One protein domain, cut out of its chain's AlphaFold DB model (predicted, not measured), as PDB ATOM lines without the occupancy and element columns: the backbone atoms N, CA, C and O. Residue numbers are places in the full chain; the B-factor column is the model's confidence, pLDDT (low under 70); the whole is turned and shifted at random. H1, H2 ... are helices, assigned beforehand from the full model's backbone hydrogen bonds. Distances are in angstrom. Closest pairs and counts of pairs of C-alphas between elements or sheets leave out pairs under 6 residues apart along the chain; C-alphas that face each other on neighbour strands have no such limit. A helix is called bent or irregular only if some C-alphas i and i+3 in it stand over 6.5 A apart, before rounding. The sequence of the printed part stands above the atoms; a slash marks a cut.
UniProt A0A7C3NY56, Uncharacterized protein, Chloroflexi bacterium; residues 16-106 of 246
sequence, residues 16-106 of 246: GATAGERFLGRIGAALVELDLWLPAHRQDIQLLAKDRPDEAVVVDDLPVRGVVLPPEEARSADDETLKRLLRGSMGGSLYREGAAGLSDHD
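What this domain is: This is residues 16 to 106 of the 246 residues of an uncharacterized protein of Chloroflexi bacterium (UniProt A0A7C3NY56). Two helices, H1 and the long H4, cross as an X near their middles, and the kinked H2 runs from the end of H1 past the beginning of H4 to the short H3. Beyond them, residues 52 to 70 form a long loop that goes from the H2 and H3 end toward the end of H1 and comes back, tied together where residues 57 to 58 pair antiparallel with residues 68 to 69. The printed part has 91 residues with four named helices, in the order H1, H2, H3, H4, and no named strand; the class is all helix, as the named elements are helices alone. It is compact, with a radius of gyration of the C-alphas of 12.4 A, and rounded, with spans of 33 by 31 by 23 A.

How they stand to each other: Start at H1, residues 17 to 31, and look ahead to H4, residues 79 to 101: they touch, about perpendicular at 75 degrees, and their closest C-alphas, those of Gly 25 and Gly 91, are 3.6 A apart. H4 touches H1 with residues 86 to 95 alone. Next comes H2, residues 34 to 51, which meets H1 only through their link. Its residues 34 to 39 alone touch residues 79 to 83 of H4, about perpendicular at 85 degrees; the closest C-alphas, those of Leu 34 and Lys 83, are 7.2 A apart. Go on to H3, residues 71 to 76: residues 45 to 50 of H2 alone touch it, at a steep tilt of 66 degrees, opposite ways, with the C-alphas of Gln 46 and Arg 75 closest at 4.9 A. H3 and H4 are close but not clearly touching, with the C-alphas of Ala 74 and Leu 82 closest at 6.4 A. H1 and H3 are apart. The packing is mostly crossed, with no touching pair at a shallow tilt. In H1 every O i to N i+4 pair is within hydrogen-bond range; in H2 10 of 14 are, in H3 1 of 2 and in H4 16 of 19.

Where its parts are: Find C-alpha 17 at (12.244, -14.282, 7.058); from there H1 runs 20.3 A to C-alpha 31. H2 spans 23.5 A and is irregular, with C-alphas 40 and 43 7.6 A apart and a kink of 59 degrees near residue 41. H3 begins at C-alpha 71, at (4.029, 0.779, 23.553), and spans 9.0 A; it is neither bent nor irregular, but only just: C-alphas 73 and 76 are 6.1 A apart. H4 spans 24.4 A and ends at C-alpha 101, at (6.340, -20.560, 20.222). It is irregular too, with C-alphas 96 and 99 9.4 A apart and a kink of 77 degrees near residue 95.

The domain as a whole: Look at Gly 16 and Asp 51 for the two C-alphas farthest apart, at 36.1 A. The printed part has no cut. The link from H2 to H3, residues 52 to 70, is long; those from H1 to H2 and from H3 to H4 are tight. The mean pLDDT of the printed part is 89.8, and residues 104 to 106 are under 70.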
ATOM      1  N   GLY A  16      11.990 -17.996   3.933       94.31
ATOM      2  CA  GLY A  16      12.779 -16.782   4.166       94.31
ATOM      3  C   GLY A  16      12.058 -15.820   5.110       94.31
ATOM      4  O   GLY A  16      10.840 -15.718   5.030       94.31
ATOM      5  N   ALA A  17      12.795 -15.091   5.958       93.31
ATOM      6  CA  ALA A  17      12.244 -14.282   7.058       93.31
ATOM      7  C   ALA A  17      10.997 -13.466   6.677       93.31
ATOM      8  O   ALA A  17       9.947 -13.612   7.289       93.31
ATOM      9  N   THR A  18      11.047 -12.708   5.580       93.19
ATOM     10  CA  THR A  18       9.906 -11.895   5.131       93.19
ATOM     11  C   THR A  18       8.668 -12.721   4.760       93.19
ATOM     12  O   THR A  18       7.542 -12.320   5.049       93.19
ATOM     13  N   ALA A  19       8.842 -13.859   4.082       93.75
ATOM     14  CA  ALA A  19       7.728 -14.710   3.666       93.75
ATOM     15  C   ALA A  19       7.226 -15.577   4.829       93.75
ATOM     16  O   ALA A  19       6.018 -15.620   5.065       93.75
ATOM     17  N   GLY A  20       8.151 -16.196   5.564       93.25
ATOM     18  CA  GLY A  20       7.901 -17.047   6.721       93.25
ATOM     19  C   GLY A  20       7.150 -16.305   7.817       93.25
ATOM     20  O   GLY A  20       6.049 -16.722   8.165       93.25
ATOM     21  N   GLU A  21       7.653 -15.156   8.279       96.31
ATOM     22  CA  GLU A  21       6.970 -14.337   9.291       96.31
ATOM     23  C   GLU A  21       5.582 -13.903   8.817       96.31
ATOM     24  O   GLU A  21       4.607 -13.977   9.563       96.31
ATOM     25  N   ARG A  22       5.440 -13.515   7.544       95.62
ATOM     26  CA  ARG A  22       4.143 -13.115   6.989       95.62
ATOM     27  C   ARG A  22       3.140 -14.270   6.957       95.62
ATOM     28  O   ARG A  22       1.960 -14.043   7.228       95.62
ATOM     29  N   PHE A  23       3.567 -15.472   6.571       95.25
ATOM     30  CA  PHE A  23       2.707 -16.658   6.532       95.25
ATOM     31  C   PHE A  23       2.367 -17.149   7.938       95.25
ATOM     32  O   PHE A  23       1.202 -17.405   8.226       95.25
ATOM     33  N   LEU A  24       3.344 -17.182   8.837       95.31
ATOM     34  CA  LEU A  24       3.138 -17.543  10.236       95.31
ATOM     35  C   LEU A  24       2.253 -16.538  10.965       95.31
ATOM     36  O   LEU A  24       1.392 -16.942  11.732       95.31
ATOM     37  N   GLY A  25       2.377 -15.247  10.663       95.44
ATOM     38  CA  GLY A  25       1.487 -14.225  11.201       95.44
ATOM     39  C   GLY A  25       0.036 -14.434  10.765       95.44
ATOM     40  O   GLY A  25      -0.876 -14.207  11.551       95.44
ATOM     41  N   ARG A  26      -0.205 -14.904   9.530       95.00
ATOM     42  CA  ARG A  26      -1.561 -15.278   9.073       95.00
ATOM     43  C   ARG A  26      -2.110 -16.452   9.855       95.00
ATOM     44  O   ARG A  26      -3.243 -16.389  10.307       95.00
ATOM     45  N   ILE A  27      -1.294 -17.490  10.017       93.50
ATOM     46  CA  ILE A  27      -1.661 -18.687  10.773       93.50
ATOM     47  C   ILE A  27      -1.946 -18.314  12.233       93.50
ATOM     48  O   ILE A  27      -2.983 -18.701  12.752       93.50
ATOM     49  N   GLY A  28      -1.094 -17.500  12.864       92.44
ATOM     50  CA  GLY A  28      -1.293 -16.977  14.219       92.44
ATOM     51  C   GLY A  28      -2.576 -16.156  14.354       92.44
ATOM     52  O   GLY A  28      -3.367 -16.388  15.260       92.44
ATOM     53  N   ALA A  29      -2.840 -15.253  13.408       93.50
ATOM     54  CA  ALA A  29      -4.080 -14.482  13.394       93.50
ATOM     55  C   ALA A  29      -5.325 -15.367  13.206       93.50
ATOM     56  O   ALA A  29      -6.355 -15.097  13.814       93.50
ATOM     57  N   ALA A  30      -5.234 -16.427  12.398       92.19
ATOM     58  CA  ALA A  30      -6.324 -17.378  12.192       92.19
ATOM     59  C   ALA A  30      -6.562 -18.280  13.409       92.19
ATOM     60  O   ALA A  30      -7.708 -18.558  13.733       92.19
ATOM     61  N   LEU A  31      -5.494 -18.695  14.102       90.00
ATOM     62  CA  LEU A  31      -5.553 -19.477  15.343       90.00
ATOM     63  C   LEU A  31      -6.347 -18.776  16.447       90.00
ATOM     64  O   LEU A  31      -6.999 -19.441  17.241       90.00
ATOM     65  N   VAL A  32      -6.255 -17.449  16.506       89.88
ATOM     66  CA  VAL A  32      -6.909 -16.612  17.524       89.88
ATOM     67  C   VAL A  32      -8.243 -16.058  17.029       89.88
ATOM     68  O   VAL A  32      -8.969 -15.436  17.793       89.88
ATOM     69  N   GLU A  33      -8.557 -16.238  15.742       91.06
ATOM     70  CA  GLU A  33      -9.633 -15.510  15.067       91.06
ATOM     71  C   GLU A  33      -9.524 -14.005  15.366       91.06
ATOM     72  O   GLU A  33     -10.439 -13.378  15.893       91.06
ATOM     73  N   LEU A  34      -8.354 -13.426  15.060       91.38
ATOM     74  CA  LEU A  34      -7.934 -12.085  15.489       91.38
ATOM     75  C   LEU A  34      -8.988 -10.992  15.244       91.38
ATOM     76  O   LEU A  34      -9.094 -10.057  16.035       91.38
ATOM     77  N   ASP A  35      -9.775 -11.107  14.173       91.81
ATOM     78  CA  ASP A  35     -10.858 -10.170  13.858       91.81
ATOM     79  C   ASP A  35     -12.006 -10.188  14.883       91.81
ATOM     80  O   ASP A  35     -12.634  -9.154  15.103       91.81
ATOM     81  N   LEU A  36     -12.263 -11.331  15.523       91.12
ATOM     82  CA  LEU A  36     -13.245 -11.489  16.599       91.12
ATOM     83  C   LEU A  36     -12.630 -11.226  17.975       91.12
ATOM     84  O   LEU A  36     -13.283 -10.644  18.839       91.12
ATOM     85  N   TRP A  37     -11.373 -11.624  18.175       92.75
ATOM     86  CA  TRP A  37     -10.685 -11.472  19.456       92.75
ATOM     87  C   TRP A  37     -10.319 -10.014  19.766       92.75
ATOM     88  O   TRP A  37     -10.506  -9.556  20.897       92.75
ATOM     89  N   LEU A  38      -9.828  -9.260  18.773       93.81
ATOM     90  CA  LEU A  38      -9.282  -7.919  19.000       93.81
ATOM     91  C   LEU A  38     -10.303  -6.910  19.550       93.81
ATOM     92  O   LEU A  38      -9.953  -6.204  20.496       93.81
ATOM     93  N   PRO A  39     -11.545  -6.817  19.034       93.06
ATOM     94  CA  PRO A  39     -12.524  -5.869  19.565       93.06
ATOM     95  C   PRO A  39     -12.803  -6.049  21.063       93.06
ATOM     96  O   PRO A  39     -13.053  -5.060  21.749       93.06
ATOM     97  N   ALA A  40     -12.725  -7.284  21.574       91.88
ATOM     98  CA  ALA A  40     -12.949  -7.588  22.985       91.88
ATOM     99  C   ALA A  40     -11.757  -7.212  23.888       91.88
ATOM    100  O   ALA A  40     -11.978  -6.809  25.022       91.88
ATOM    101  N   HIS A  41     -10.521  -7.281  23.380       92.56
ATOM    102  CA  HIS A  41      -9.293  -7.098  24.178       92.56
ATOM    103  C   HIS A  41      -8.567  -5.775  23.899       92.56
ATOM    104  O   HIS A  41      -7.548  -5.457  24.514       92.56
ATOM    105  N   ARG A  42      -9.072  -4.965  22.960       91.69
ATOM    106  CA  ARG A  42      -8.438  -3.706  22.548       91.69
ATOM    107  C   ARG A  42      -8.210  -2.754  23.718       91.69
ATOM    108  O   ARG A  42      -7.143  -2.149  23.808       91.69
ATOM    109  N   GLN A  43      -9.231  -2.562  24.551       91.12
ATOM    110  CA  GLN A  43      -9.157  -1.604  25.655       91.12
ATOM    111  C   GLN A  43      -8.064  -2.003  26.643       91.12
ATOM    112  O   GLN A  43      -7.297  -1.137  27.054       91.12
ATOM    113  N   ASP A  44      -7.929  -3.297  26.923       91.62
ATOM    114  CA  ASP A  44      -6.918  -3.831  27.832       91.62
ATOM    115  C   ASP A  44      -5.507  -3.626  27.275       91.62
ATOM    116  O   ASP A  44      -4.645  -3.092  27.969       91.62
ATOM    117  N   ILE A  45      -5.282  -3.929  25.989       90.94
ATOM    118  CA  ILE A  45      -3.985  -3.693  25.327       90.94
ATOM    119  C   ILE A  45      -3.610  -2.206  25.379       90.94
ATOM    120  O   ILE A  45      -2.472  -1.850  25.690       90.94
ATOM    121  N   GLN A  46      -4.562  -1.317  25.085       91.38
ATOM    122  CA  GLN A  46      -4.320   0.125  25.117       91.38
ATOM    123  C   GLN A  46      -4.103   0.651  26.538       91.38
ATOM    124  O   GLN A  46      -3.333   1.593  26.720       91.38
ATOM    125  N   LEU A  47      -4.783   0.080  27.532       91.00
ATOM    126  CA  LEU A  47      -4.607   0.437  28.935       91.00
ATOM    127  C   LEU A  47      -3.220   0.007  29.423       91.00
ATOM    128  O   LEU A  47      -2.481   0.844  29.932       91.00
ATOM    129  N   LEU A  48      -2.798  -1.223  29.116       89.50
ATOM    130  CA  LEU A  48      -1.437  -1.704  29.377       89.50
ATOM    131  C   LEU A  48      -0.371  -0.807  28.722       89.50
ATOM    132  O   LEU A  48       0.610  -0.441  29.369       89.50
ATOM    133  N   ALA A  49      -0.587  -0.377  27.474       90.38
ATOM    134  CA  ALA A  49       0.310   0.540  26.758       90.38
ATOM    135  C   ALA A  49       0.360   1.963  27.350       90.38
ATOM    136  O   ALA A  49       1.325   2.711  27.141       90.38
ATOM    137  N   LYS A  50      -0.707   2.394  28.034       89.75
ATOM    138  CA  LYS A  50      -0.761   3.685  28.738       89.75
ATOM    139  C   LYS A  50      -0.068   3.605  30.089       89.75
ATOM    140  O   LYS A  50       0.687   4.517  30.415       89.75
ATOM    141  N   ASP A  51      -0.293   2.521  30.819       90.12
ATOM    142  CA  ASP A  51       0.262   2.315  32.155       90.12
ATOM    143  C   ASP A  51       1.775   2.065  32.120       90.12
ATOM    144  O   ASP A  51       2.476   2.356  33.088       90.12
ATOM    145  N   ARG A  52       2.293   1.559  30.993       87.06
ATOM    146  CA  ARG A  52       3.709   1.224  30.811       87.06
ATOM    147  C   ARG A  52       4.287   1.890  29.562       87.06
ATOM    148  O   ARG A  52       4.436   1.246  28.526       87.06
ATOM    149  N   PRO A  53       4.595   3.195  29.619       82.50
ATOM    150  CA  PRO A  53       4.943   3.958  28.429       82.50
ATOM    151  C   PRO A  53       6.287   3.594  27.800       82.50
ATOM    152  O   PRO A  53       6.416   3.726  26.586       82.50
ATOM    153  N   ASP A  54       7.233   3.116  28.606       88.00
ATOM    154  CA  ASP A  54       8.601   2.808  28.179       88.00
ATOM    155  C   ASP A  54       8.872   1.294  28.099       88.00
ATOM    156  O   ASP A  54       9.968   0.873  27.729       88.00
ATOM    157  N   GLU A  55       7.889   0.458  28.452       88.00
ATOM    158  CA  GLU A  55       8.015  -1.001  28.438       88.00
ATOM    159  C   GLU A  55       7.210  -1.590  27.281       88.00
ATOM    160  O   GLU A  55       6.125  -1.118  26.942       88.00
ATOM    161  N   ALA A  56       7.741  -2.635  26.653       87.88
ATOM    162  CA  ALA A  56       7.028  -3.310  25.586       87.88
ATOM    163  C   ALA A  56       5.754  -3.985  26.120       87.88
ATOM    164  O   ALA A  56       5.767  -4.618  27.177       87.88
ATOM    165  N   VAL A  57       4.651  -3.857  25.381       89.00
ATOM    166  CA  VAL A  57       3.359  -4.411  25.792       89.00
ATOM    167  C   VAL A  57       3.348  -5.889  25.448       89.00
ATOM    168  O   VAL A  57       3.282  -6.261  24.275       89.00
ATOM    169  N   VAL A  58       3.440  -6.726  26.475       89.50
ATOM    170  CA  VAL A  58       3.284  -8.173  26.339       89.50
ATOM    171  C   VAL A  58       1.794  -8.481  26.270       89.50
ATOM    172  O   VAL A  58       1.026  -8.044  27.126       89.50
ATOM    173  N   VAL A  59       1.387  -9.187  25.219       86.44
ATOM    174  CA  VAL A  59       0.005  -9.637  25.051       86.44
ATOM    175  C   VAL A  59      -0.064 -11.087  25.500       86.44
ATOM    176  O   VAL A  59       0.303 -12.000  24.756       86.44
ATOM    177  N   ASP A  60      -0.484 -11.262  26.748       79.94
ATOM    178  CA  ASP A  60      -0.714 -12.568  27.356       79.94
ATOM    179  C   ASP A  60      -2.030 -13.193  26.838       79.94
ATOM    180  O   ASP A  60      -2.768 -12.583  26.063       79.94
ATOM    181  N   ASP A  61      -2.291 -14.450  27.203       80.94
ATOM    182  CA  ASP A  61      -3.492 -15.222  26.822       80.94
ATOM    183  C   ASP A  61      -3.672 -15.509  25.321       80.94
ATOM    184  O   ASP A  61      -4.745 -15.907  24.860       80.94
ATOM    185  N   LEU A  62      -2.593 -15.399  24.543       86.00
ATOM    186  CA  LEU A  62      -2.557 -15.868  23.163       86.00
ATOM    187  C   LEU A  62      -2.002 -17.307  23.061       86.00
ATOM    188  O   LEU A  62      -1.059 -17.688  23.768       86.00
ATOM    189  N   PRO A  63      -2.494 -18.113  22.099       84.75
ATOM    190  CA  PRO A  63      -1.909 -19.405  21.744       84.75
ATOM    191  C   PRO A  63      -0.513 -19.262  21.115       84.75
ATOM    192  O   PRO A  63       0.130 -20.265  20.823       84.75
ATOM    193  N   VAL A  64      -0.037 -18.032  20.895       87.56
ATOM    194  CA  VAL A  64       1.321 -17.708  20.454       87.56
ATOM    195  C   VAL A  64       2.045 -16.995  21.594       87.56
ATOM    196  O   VAL A  64       1.566 -15.984  22.098       87.56
ATOM    197  N   ARG A  65       3.207 -17.512  21.988       87.56
ATOM    198  CA  ARG A  65       4.066 -16.954  23.040       87.56
ATOM    199  C   ARG A  65       4.848 -15.750  22.537       87.56
ATOM    200  O   ARG A  65       5.102 -15.619  21.341       87.56
ATOM    201  N   GLY A  66       5.269 -14.885  23.459       84.75
ATOM    202  CA  GLY A  66       6.201 -13.799  23.150       84.75
ATOM    203  C   GLY A  66       5.647 -12.782  22.151       84.75
ATOM    204  O   GLY A  66       6.403 -12.226  21.351       84.75
ATOM    205  N   VAL A  67       4.328 -12.561  22.158       90.62
ATOM    206  CA  VAL A  67       3.702 -11.490  21.380       90.62
ATOM    207  C   VAL A  67       3.935 -10.180  22.118       90.62
ATOM    208  O   VAL A  67       3.449  -9.978  23.228       90.62
ATOM    209  N   VAL A  68       4.724  -9.307  21.499       92.50
ATOM    210  CA  VAL A  68       5.215  -8.071  22.096       92.50
ATOM    211  C   VAL A  68       4.961  -6.926  21.126       92.50
ATOM    212  O   VAL A  68       5.364  -6.980  19.963       92.50
ATOM    213  N   LEU A  69       4.302  -5.880  21.614       91.81
ATOM    214  CA  LEU A  69       3.974  -4.689  20.840       91.81
ATOM    215  C   LEU A  69       4.782  -3.479  21.327       91.81
ATOM    216  O   LEU A  69       4.964  -3.310  22.538       91.81
ATOM    217  N   PRO A  70       5.235  -2.594  20.420       89.44
ATOM    218  CA  PRO A  70       5.792  -1.307  20.813       89.44
ATOM    219  C   PRO A  70       4.725  -0.472  21.547       89.44
ATOM    220  O   PRO A  70       3.610  -0.338  21.031       89.44
ATOM    221  N   PRO A  71       5.030   0.108  22.722       84.94
ATOM    222  CA  PRO A  71       4.029   0.779  23.553       84.94
ATOM    223  C   PRO A  71       3.455   2.030  22.885       84.94
ATOM    224  O   PRO A  71       2.251   2.279  22.970       84.94
ATOM    225  N   GLU A  72       4.285   2.792  22.166       87.81
ATOM    226  CA  GLU A  72       3.836   3.980  21.431       87.81
ATOM    227  C   GLU A  72       2.831   3.626  20.332       87.81
ATOM    228  O   GLU A  72       1.792   4.271  20.202       87.81
ATOM    229  N   GLU A  73       3.106   2.560  19.581       87.62
ATOM    230  CA  GLU A  73       2.247   2.122  18.486       87.62
ATOM    231  C   GLU A  73       0.946   1.507  19.017       87.62
ATOM    232  O   GLU A  73      -0.132   1.823  18.518       87.62
ATOM    233  N   ALA A  74       1.010   0.698  20.081       85.44
ATOM    234  CA  ALA A  74      -0.166   0.076  20.686       85.44
ATOM    235  C   ALA A  74      -1.127   1.096  21.325       85.44
ATOM    236  O   ALA A  74      -2.344   0.912  21.278       85.44
ATOM    237  N   ARG A  75      -0.605   2.192  21.896       87.62
ATOM    238  CA  ARG A  75      -1.400   3.184  22.641       87.62
ATOM    239  C   ARG A  75      -2.433   3.910  21.784       87.62
ATOM    240  O   ARG A  75      -3.544   4.160  22.254       87.62
ATOM    241  N   SER A  76      -2.055   4.304  20.570       86.94
ATOM    242  CA  SER A  76      -2.891   5.123  19.679       86.94
ATOM    243  C   SER A  76      -3.298   4.419  18.389       86.94
ATOM    244  O   SER A  76      -3.959   5.040  17.558       86.94
ATOM    245  N   ALA A  77      -2.922   3.150  18.203       89.56
ATOM    246  CA  ALA A  77      -3.319   2.391  17.029       89.56
ATOM    247  C   ALA A  77      -4.849   2.304  16.890       89.56
ATOM    248  O   ALA A  77      -5.602   2.047  17.844       89.56
ATOM    249  N   ASP A  78      -5.297   2.489  15.651       92.31
ATOM    250  CA  ASP A  78      -6.598   2.007  15.210       92.31
ATOM    251  C   ASP A  78      -6.599   0.470  15.103       92.31
ATOM    252  O   ASP A  78      -5.568  -0.189  15.266       92.31
ATOM    253  N   ASP A  79      -7.770  -0.112  14.849       91.44
ATOM    254  CA  ASP A  79      -7.929  -1.570  14.834       91.44
ATOM    255  C   ASP A  79      -7.053  -2.218  13.764       91.44
ATOM    256  O   ASP A  79      -6.389  -3.215  14.025       91.44
ATOM    257  N   GLU A  80      -6.993  -1.639  12.568       93.06
ATOM    258  CA  GLU A  80      -6.235  -2.207  11.453       93.06
ATOM    259  C   GLU A  80      -4.722  -2.138  11.675       93.06
ATOM    260  O   GLU A  80      -3.983  -3.058  11.305       93.06
ATOM    261  N   THR A  81      -4.245  -1.077  12.322       94.38
ATOM    262  CA  THR A  81      -2.849  -0.959  12.742       94.38
ATOM    263  C   THR A  81      -2.550  -1.979  13.830       94.38
ATOM    264  O   THR A  81      -1.595  -2.741  13.693       94.38
ATOM    265  N   LEU A  82      -3.399  -2.089  14.854       93.50
ATOM    266  CA  LEU A  82      -3.192  -3.029  15.952       93.50
ATOM    267  C   LEU A  82      -3.233  -4.490  15.473       93.50
ATOM    268  O   LEU A  82      -2.364  -5.279  15.848       93.50
ATOM    269  N   LYS A  83      -4.144  -4.840  14.552       94.81
ATOM    270  CA  LYS A  83      -4.163  -6.150  13.875       94.81
ATOM    271  C   LYS A  83      -2.858  -6.428  13.145       94.81
ATOM    272  O   LYS A  83      -2.321  -7.530  13.240       94.81
ATOM    273  N   ARG A  84      -2.342  -5.448  12.398       95.06
ATOM    274  CA  ARG A  84      -1.090  -5.594  11.646       95.06
ATOM    275  C   ARG A  84       0.096  -5.817  12.577       95.06
ATOM    276  O   ARG A  84       0.926  -6.673  12.274       95.06
ATOM    277  N   LEU A  85       0.151  -5.095  13.693       94.62
ATOM    278  CA  LEU A  85       1.208  -5.228  14.694       94.62
ATOM    279  C   LEU A  85       1.150  -6.578  15.405       94.62
ATOM    280  O   LEU A  85       2.156  -7.283  15.438       94.62
ATOM    281  N   LEU A  86      -0.030  -6.993  15.871       95.19
ATOM    282  CA  LEU A  86      -0.242  -8.311  16.476       95.19
ATOM    283  C   LEU A  86       0.134  -9.429  15.508       95.19
ATOM    284  O   LEU A  86       0.900 -10.326  15.850       95.19
ATOM    285  N   ARG A  87      -0.340  -9.351  14.262       96.00
ATOM    286  CA  ARG A  87      -0.004 -10.314  13.211       96.00
ATOM    287  C   ARG A  87       1.494 -10.359  12.916       96.00
ATOM    288  O   ARG A  87       2.040 -11.447  12.742       96.00
ATOM    289  N   GLY A  88       2.149  -9.203  12.853       95.88
ATOM    290  CA  GLY A  88       3.595  -9.104  12.675       95.88
ATOM    291  C   GLY A  88       4.354  -9.735  13.839       95.88
ATOM    292  O   GLY A  88       5.222 -10.574  13.618       95.88
ATOM    293  N   SER A  89       3.973  -9.409  15.076       95.50
ATOM    294  CA  SER A  89       4.605  -9.953  16.276       95.50
ATOM    295  C   SER A  89       4.386 -11.460  16.420       95.50
ATOM    296  O   SER A  89       5.342 -12.170  16.728       95.50
ATOM    297  N   MET A  90       3.174 -11.967  16.169       95.25
ATOM    298  CA  MET A  90       2.893 -13.408  16.156       95.25
ATOM    299  C   MET A  90       3.746 -14.120  15.106       95.25
ATOM    300  O   MET A  90       4.362 -15.144  15.391       95.25
ATOM    301  N   GLY A  91       3.826 -13.553  13.899       95.81
ATOM    302  CA  GLY A  91       4.650 -14.084  12.819       95.81
ATOM    303  C   GLY A  91       6.134 -14.133  13.175       95.81
ATOM    304  O   GLY A  91       6.770 -15.165  12.977       95.81
ATOM    305  N   GLY A  92       6.666 -13.049  13.742       96.00
ATOM    306  CA  GLY A  92       8.054 -12.957  14.193       96.00
ATOM    307  C   GLY A  92       8.389 -13.939  15.316       96.00
ATOM    308  O   GLY A  92       9.440 -14.581  15.275       96.00
ATOM    309  N   SER A  93       7.492 -14.098  16.294       94.06
ATOM    310  CA  SER A  93       7.663 -15.070  17.378       94.06
ATOM    311  C   SER A  93       7.679 -16.506  16.844       94.06
ATOM    312  O   SER A  93       8.684 -17.208  16.978       94.06
ATOM    313  N   LEU A  94       6.632 -16.909  16.112       94.50
ATOM    314  CA  LEU A  94       6.532 -18.250  15.526       94.50
ATOM    315  C   LEU A  94       7.677 -18.554  14.552       94.50
ATOM    316  O   LEU A  94       8.101 -19.702  14.439       94.50
ATOM    317  N   TYR A  95       8.196 -17.552  13.839       96.12
ATOM    318  CA  TYR A  95       9.319 -17.755  12.928       96.12
ATOM    319  C   TYR A  95      10.603 -18.114  13.675       96.12
ATOM    320  O   TYR A  95      11.317 -19.031  13.263       96.12
ATOM    321  N   ARG A  96      10.891 -17.415  14.779       95.25
ATOM    322  CA  ARG A  96      12.099 -17.638  15.584       95.25
ATOM    323  C   ARG A  96      12.002 -18.896  16.438       95.25
ATOM    324  O   ARG A  96      12.952 -19.671  16.479       95.25
ATOM    325  N   GLU A  97      10.870 -19.092  17.102       92.31
ATOM    326  CA  GLU A  97      10.679 -20.154  18.094       92.31
ATOM    327  C   GLU A  97      10.122 -21.449  17.482       92.31
ATOM    328  O   GLU A  97      10.173 -22.518  18.095       92.31
ATOM    329  N   GLY A  98       9.602 -21.388  16.252       90.88
ATOM    330  CA  GLY A  98       8.962 -22.523  15.600       90.88
ATOM    331  C   GLY A  98       7.767 -23.029  16.406       90.88
ATOM    332  O   GLY A  98       7.012 -22.256  16.993       90.88
ATOM    333  N   ALA A  99       7.584 -24.351  16.447       87.88
ATOM    334  CA  ALA A  99       6.461 -24.961  17.160       87.88
ATOM    335  C   ALA A  99       6.514 -24.752  18.688       87.88
ATOM    336  O   ALA A  99       5.484 -24.892  19.342       87.88
ATOM    337  N   ALA A 100       7.676 -24.405  19.258       86.38
ATOM    338  CA  ALA A 100       7.809 -24.091  20.682       86.38
ATOM    339  C   ALA A 100       7.204 -22.724  21.055       86.38
ATOM    340  O   ALA A 100       6.872 -22.507  22.221       86.38
ATOM    341  N   GLY A 101       7.023 -21.844  20.062       84.94
ATOM    342  CA  GLY A 101       6.340 -20.560  20.222       84.94
ATOM    343  C   GLY A 101       4.820 -20.685  20.320       84.94
ATOM    344  O   GLY A 101       4.142 -19.682  20.511       84.94
ATOM    345  N   LEU A 102       4.258 -21.891  20.199       87.38
ATOM    346  CA  LEU A 102       2.850 -22.138  20.493       87.38
ATOM    347  C   LEU A 102       2.674 -22.413  21.994       87.38
ATOM    348  O   LEU A 102       3.387 -23.231  22.582       87.38
ATOM    349  N   SER A 103       1.716 -21.734  22.617       77.81
ATOM    350  CA  SER A 103       1.322 -21.966  24.006       77.81
ATOM    351  C   SER A 103       0.506 -23.251  24.108       77.81
ATOM    352  O   SER A 103      -0.533 -23.384  23.469       77.81
ATOM    353  N   ASP A 104       0.947 -24.183  24.952       67.06
ATOM    354  CA  ASP A 104       0.114 -25.300  25.404       67.06
ATOM    355  C   ASP A 104      -0.757 -24.774  26.553       67.06
ATOM    356  O   ASP A 104      -0.296 -24.673  27.691       67.06
ATOM    357  N   HIS A 105      -1.978 -24.335  26.250       54.22
ATOM    358  CA  HIS A 105      -2.981 -24.139  27.295       54.22
ATOM    359  C   HIS A 105      -3.393 -25.543  27.772       54.22
ATOM    360  O   HIS A 105      -3.860 -26.350  26.974       54.22
ATOM    361  N   ASP A 106      -3.138 -25.832  29.049       46.53
ATOM    362  CA  ASP A 106      -3.543 -27.020  29.826       46.53
ATOM    363  C   ASP A 106      -2.637 -28.256  29.916       46.53
ATOM    364  O   ASP A 106      -3.020 -29.198  30.604       46.53
TER     365      ASP A 106